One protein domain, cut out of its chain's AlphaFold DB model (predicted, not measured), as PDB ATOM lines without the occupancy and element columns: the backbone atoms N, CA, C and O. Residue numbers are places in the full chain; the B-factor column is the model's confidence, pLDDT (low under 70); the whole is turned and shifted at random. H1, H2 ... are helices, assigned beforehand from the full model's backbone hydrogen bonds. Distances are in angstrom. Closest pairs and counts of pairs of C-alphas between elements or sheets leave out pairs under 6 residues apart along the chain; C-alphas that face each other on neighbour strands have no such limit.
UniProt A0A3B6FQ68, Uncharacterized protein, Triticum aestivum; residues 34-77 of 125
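AT A GLANCE: This is residues 34 to 77 of the 125 residues of an uncharacterized protein of Triticum aestivum (UniProt A0A3B6FQ68). Two helices, H2 and H3, lie side by side as a helical hairpin, and a thin arm with the short helix H1 leads away from H2 on the side away from H3. The link of residues 54 to 62 loops out beyond the end of H2 before H3 folds back, and residues 36 to 41 of the arm stick out free. The printed part has 44 residues with three named helices, H1, H2 and H3 in that order, and no named strand; its class is all helix. It is only just loose, close to compact, with a radius of gyration of the C-alphas of 11.6 A, and its flat outline spans 30 by 29 by 10 A.

IN THESE COORDINATES: H1, residues 34 to 37, begins at C-alpha 34 (10.547, 20.895, 43.369) and measures 5.4 A from first to last C-alpha. H2, residues 45 to 53, begins at C-alpha 45 (5.738, 10.263, 35.278) and measures 12.1 A. H3, residues 63 to 77, is the longest at 21.2 A and ends at C-alpha 77 (-7.615, 3.369, 34.206).

HOW THE PARTS SIT: H1 is apart from H2 and from H3. H2 and H3 form a helical hairpin and touch, the closest C-alphas being those of His 53 and Ala 65, 6.5 A apart. Their lines stand at a shallow tilt of 14 degrees, opposite ways, and their centres are 10.9 A apart. In H2 and H3 every O i to N i+4 pair is within hydrogen-bond range; H1 is too short for such a pair, and its one O i to N i+3 pair is within range.

THE WHOLE: The two C-alphas farthest apart are those of Asn 40 and Glu 63, 31.1 A. The printed part has no cut, and both links, H1 to H2 and H2 to H3, are short. The mean pLDDT of the printed part is 73.3, and residues 34 to 43 and 75 to 77 are under 70.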
ATOM      1  N   GLN A  34      11.412  22.008  43.771       47.88
ATOM      2  CA  GLN A  34      10.547  20.895  43.369       47.88
ATOM      3  C   GLN A  34      10.321  19.872  44.489       47.88
ATOM      4  O   GLN A  34       9.222  19.318  44.577       47.88
ATOM      5  N   LYS A  35      11.285  19.664  45.401       49.44
ATOM      6  CA  LYS A  35      11.144  18.683  46.502       49.44
ATOM      7  C   LYS A  35      10.041  19.044  47.495       49.44
ATOM      8  O   LYS A  35       9.454  18.156  48.115       49.44
ATOM      9  N   SER A  36       9.715  20.333  47.608       52.88
ATOM     10  CA  SER A  36       8.615  20.808  48.459       52.88
ATOM     11  C   SER A  36       7.229  20.528  47.871       52.88
ATOM     12  O   SER A  36       6.275  20.336  48.620       52.88
ATOM     13  N   LYS A  37       7.110  20.465  46.538       55.88
ATOM     14  CA  LYS A  37       5.828  20.286  45.847       55.88
ATOM     15  C   LYS A  37       5.320  18.843  45.914       55.88
ATOM     16  O   LYS A  37       4.112  18.624  45.932       55.88
ATOM     17  N   TYR A  38       6.239  17.884  46.006       54.50
ATOM     18  CA  TYR A  38       5.944  16.451  46.009       54.50
ATOM     19  C   TYR A  38       6.255  15.759  47.346       54.50
ATOM     20  O   TYR A  38       6.452  14.553  47.375       54.50
ATOM     21  N   ASN A  39       6.294  16.482  48.476       58.59
ATOM     22  CA  ASN A  39       6.525  15.901  49.813       58.59
ATOM     23  C   ASN A  39       7.745  14.949  49.889       58.59
ATOM     24  O   ASN A  39       7.687  13.916  50.555       58.59
ATOM     25  N   ASN A  40       8.853  15.278  49.215       62.22
ATOM     26  CA  ASN A  40      10.038  14.411  49.081       62.22
ATOM     27  C   ASN A  40       9.799  13.048  48.391       62.22
ATOM     28  O   ASN A  40      10.673  12.184  48.449       62.22
ATOM     29  N   GLN A  41       8.645  12.836  47.756       58.16
ATOM     30  CA  GLN A  41       8.439  11.755  46.796       58.16
ATOM     31  C   GLN A  41       8.799  12.236  45.395       58.16
ATOM     32  O   GLN A  41       8.574  13.394  45.044       58.16
ATOM     33  N   ASP A  42       9.338  11.331  44.587       62.44
ATOM     34  CA  ASP A  42       9.519  11.606  43.170       62.44
ATOM     35  C   ASP A  42       8.136  11.741  42.506       62.44
ATOM     36  O   ASP A  42       7.265  10.891  42.738       62.44
ATOM     37  N   PRO A  43       7.901  12.789  41.694       66.38
ATOM     38  CA  PRO A  43       6.644  12.943  40.978       66.38
ATOM     39  C   PRO A  43       6.383  11.735  40.086       66.38
ATOM     40  O   PRO A  43       7.291  11.224  39.428       66.38
ATOM     41  N   SER A  44       5.123  11.302  40.004       73.06
ATOM     42  CA  SER A  44       4.774  10.261  39.036       73.06
ATOM     43  C   SER A  44       5.062  10.753  37.605       73.06
ATOM     44  O   SER A  44       4.865  11.940  37.317       73.06
ATOM     45  N   PRO A  45       5.477   9.877  36.670       74.31
ATOM     46  CA  PRO A  45       5.738  10.263  35.278       74.31
ATOM     47  C   PRO A  45       4.581  11.021  34.616       74.31
ATOM     48  O   PRO A  45       4.802  11.922  33.811       74.31
ATOM     49  N   ILE A  46       3.342  10.695  34.997       77.56
ATOM     50  CA  ILE A  46       2.120  11.327  34.486       77.56
ATOM     51  C   ILE A  46       1.950  12.748  35.040       77.56
ATOM     52  O   ILE A  46       1.590  13.664  34.298       77.56
ATOM     53  N   GLU A  47       2.215  12.957  36.330       77.81
ATOM     54  CA  GLU A  47       2.172  14.293  36.936       77.81
ATOM     55  C   GLU A  47       3.286  15.185  36.399       77.81
ATOM     56  O   GLU A  47       3.032  16.343  36.064       77.81
ATOM     57  N   TYR A  48       4.487  14.629  36.237       78.81
ATOM     58  CA  TYR A  48       5.614  15.337  35.644       78.81
ATOM     59  C   TYR A  48       5.339  15.719  34.181       78.81
ATOM     60  O   TYR A  48       5.593  16.852  33.769       78.81
ATOM     61  N   PHE A  49       4.742  14.814  33.397       81.44
ATOM     62  CA  PHE A  49       4.309  15.100  32.026       81.44
ATOM     63  C   PHE A  49       3.304  16.251  31.979       81.44
ATOM     64  O   PHE A  49       3.456  17.185  31.190       81.44
ATOM     65  N   LYS A  50       2.301  16.219  32.861       82.88
ATOM     66  CA  LYS A  50       1.292  17.275  32.945       82.88
ATOM     67  C   LYS A  50       1.924  18.624  33.269       82.88
ATOM     68  O   LYS A  50       1.610  19.609  32.612       82.88
ATOM     69  N   GLU A  51       2.800  18.677  34.264       80.12
ATOM     70  CA  GLU A  51       3.435  19.920  34.697       80.12
ATOM     71  C   GLU A  51       4.348  20.517  33.625       80.12
ATOM     72  O   GLU A  51       4.253  21.706  33.334       80.12
ATOM     73  N   THR A  52       5.177  19.691  32.989       79.50
ATOM     74  CA  THR A  52       6.135  20.139  31.963       79.50
ATOM     75  C   THR A  52       5.465  20.631  30.681       79.50
ATOM     76  O   THR A  52       5.996  21.521  30.018       79.50
ATOM     77  N   HIS A  53       4.296  20.088  30.337       81.94
ATOM     78  CA  HIS A  53       3.578  20.430  29.105       81.94
ATOM     79  C   HIS A  53       2.406  21.394  29.323       81.94
ATOM     80  O   HIS A  53       1.723  21.760  28.363       81.94
ATOM     81  N   THR A  54       2.166  21.826  30.564       83.69
ATOM     82  CA  THR A  54       1.201  22.884  30.864       83.69
ATOM     83  C   THR A  54       1.907  24.231  30.817       83.69
ATOM     84  O   THR A  54       2.848  24.494  31.561       83.69
ATOM     85  N   ASN A  55       1.435  25.121  29.951       81.19
ATOM     86  CA  ASN A  55       1.961  26.473  29.869       81.19
ATOM     87  C   ASN A  55       1.632  27.237  31.161       81.19
ATOM     88  O   ASN A  55       0.467  27.410  31.505       81.19
ATOM     89  N   SER A  56       2.647  27.744  31.862       77.31
ATOM     90  CA  SER A  56       2.471  28.447  33.140       77.31
ATOM     91  C   SER A  56       1.717  29.778  33.035       77.31
ATOM     92  O   SER A  56       1.166  30.244  34.027       77.31
ATOM     93  N   LYS A  57       1.669  30.394  31.846       77.88
ATOM     94  CA  LYS A  57       0.957  31.658  31.604       77.88
ATOM     95  C   LYS A  57      -0.516  31.445  31.281       77.88
ATOM     96  O   LYS A  57      -1.345  32.243  31.703       77.88
ATOM     97  N   THR A  58      -0.838  30.410  30.509       80.12
ATOM     98  CA  THR A  58      -2.213  30.144  30.049       80.12
ATOM     99  C   THR A  58      -2.895  28.999  30.791       80.12
ATOM    100  O   THR A  58      -4.095  28.812  30.633       80.12
ATOM    101  N   GLY A  59      -2.156  28.216  31.581       80.62
ATOM    102  CA  GLY A  59      -2.661  27.024  32.265       80.62
ATOM    103  C   GLY A  59      -3.103  25.903  31.316       80.62
ATOM    104  O   GLY A  59      -3.752  24.958  31.755       80.62
ATOM    105  N   SER A  60      -2.784  26.008  30.022       81.44
ATOM    106  CA  SER A  60      -3.239  25.099  28.969       81.44
ATOM    107  C   SER A  60      -2.096  24.260  28.403       81.44
ATOM    108  O   SER A  60      -0.943  24.693  28.368       81.44
ATOM    109  N   MET A  61      -2.427  23.052  27.946       85.56
ATOM    110  CA  MET A  61      -1.514  22.181  27.201       85.56
ATOM    111  C   MET A  61      -1.709  22.387  25.696       85.56
ATOM    112  O   MET A  61      -2.782  22.811  25.257       85.56
ATOM    113  N   SER A  62      -0.688  22.072  24.898       82.31
ATOM    114  CA  SER A  62      -0.856  21.958  23.446       82.31
ATOM    115  C   SER A  62      -1.756  20.765  23.104       82.31
ATOM    116  O   SER A  62      -1.841  19.801  23.866       82.31
ATOM    117  N   GLU A  63      -2.429  20.816  21.955       79.75
ATOM    118  CA  GLU A  63      -3.344  19.755  21.508       79.75
ATOM    119  C   GLU A  63      -2.683  18.356  21.462       79.75
ATOM    120  O   GLU A  63      -3.259  17.427  22.035       79.75
ATOM    121  N   PRO A  64      -1.444  18.185  20.944       75.69
ATOM    122  CA  PRO A  64      -0.752  16.892  20.987       75.69
ATOM    123  C   PRO A  64      -0.441  16.425  22.416       75.69
ATOM    124  O   PRO A  64      -0.647  15.260  22.758       75.69
ATOM    125  N   ALA A  65      -0.013  17.337  23.295       77.19
ATOM    126  CA  ALA A  65       0.288  17.001  24.686       77.19
ATOM    127  C   ALA A  65      -0.976  16.599  25.463       77.19
ATOM    128  O   ALA A  65      -0.943  15.686  26.288       77.19
ATOM    129  N   HIS A  66      -2.107  17.240  25.174       82.69
ATOM    130  CA  HIS A  66      -3.390  16.898  25.773       82.69
ATOM    131  C   HIS A  66      -3.889  15.513  25.320       82.69
ATOM    132  O   HIS A  66      -4.403  14.743  26.136       82.69
ATOM    133  N   LEU A  67      -3.699  15.160  24.042       81.56
ATOM    134  CA  LEU A  67      -4.013  13.826  23.516       81.56
ATOM    135  C   LEU A  67      -3.144  12.739  24.164       81.56
ATOM    136  O   LEU A  67      -3.685  11.753  24.671       81.56
ATOM    137  N   ALA A  68      -1.827  12.951  24.232       77.31
ATOM    138  CA  ALA A  68      -0.893  12.021  24.866       77.31
ATOM    139  C   ALA A  68      -1.189  11.827  26.366       77.31
ATOM    140  O   ALA A  68      -1.191  10.699  26.867       77.31
ATOM    141  N   TYR A  69      -1.520  12.909  27.080       81.75
ATOM    142  CA  TYR A  69      -1.916  12.845  28.488       81.75
ATOM    143  C   TYR A  69      -3.185  12.006  28.690       81.75
ATOM    144  O   TYR A  69      -3.221  11.125  29.551       81.75
ATOM    145  N   ASN A  70      -4.217  12.230  27.871       80.81
ATOM    146  CA  ASN A  70      -5.474  11.488  27.969       80.81
ATOM    147  C   ASN A  70      -5.316  10.010  27.597       80.81
ATOM    148  O   ASN A  70      -5.895   9.157  28.269       80.81
ATOM    149  N   ALA A  71      -4.511   9.687  26.581       78.62
ATOM    150  CA  ALA A  71      -4.200   8.304  26.220       78.62
ATOM    151  C   ALA A  71      -3.479   7.570  27.364       78.62
ATOM    152  O   ALA A  71      -3.861   6.456  27.728       78.62
ATOM    153  N   THR A  72      -2.500   8.229  27.989       75.88
ATOM    154  CA  THR A  72      -1.741   7.693  29.130       75.88
ATOM    155  C   THR A  72      -2.640   7.482  30.351       75.88
ATOM    156  O   THR A  72      -2.615   6.420  30.973       75.88
ATOM    157  N   LYS A  73      -3.502   8.459  30.667       76.38
ATOM    158  CA  LYS A  73      -4.473   8.360  31.766       76.38
ATOM    159  C   LYS A  73      -5.477   7.227  31.534       76.38
ATOM    160  O   LYS A  73      -5.735   6.445  32.444       76.38
ATOM    161  N   LYS A  74      -5.983   7.093  30.306       75.25
ATOM    162  CA  LYS A  74      -6.909   6.021  29.932       75.25
ATOM    163  C   LYS A  74      -6.258   4.646  30.084       75.25
ATOM    164  O   LYS A  74      -6.877   3.778  30.686       75.25
ATOM    165  N   LYS A  75      -5.013   4.462  29.618       69.56
ATOM    166  CA  LYS A  75      -4.254   3.203  29.773       69.56
ATOM    167  C   LYS A  75      -4.017   2.827  31.245       69.56
ATOM    168  O   LYS A  75      -4.028   1.646  31.565       69.56
ATOM    169  N   ARG A  76      -3.870   3.809  32.142       65.06
ATOM    170  CA  ARG A  76      -3.811   3.580  33.597       65.06
ATOM    171  C   ARG A  76      -5.152   3.112  34.173       65.06
ATOM    172  O   ARG A  76      -5.177   2.208  34.993       65.06
ATOM    173  N   GLU A  77      -6.259   3.711  33.737       62.41
ATOM    174  CA  GLU A  77      -7.615   3.369  34.206       62.41
ATOM    175  C   GLU A  77      -8.150   2.051  33.622       62.41
ATOM    176  O   GLU A  77      -9.041   1.445  34.207       62.41
TER     177      GLU A  77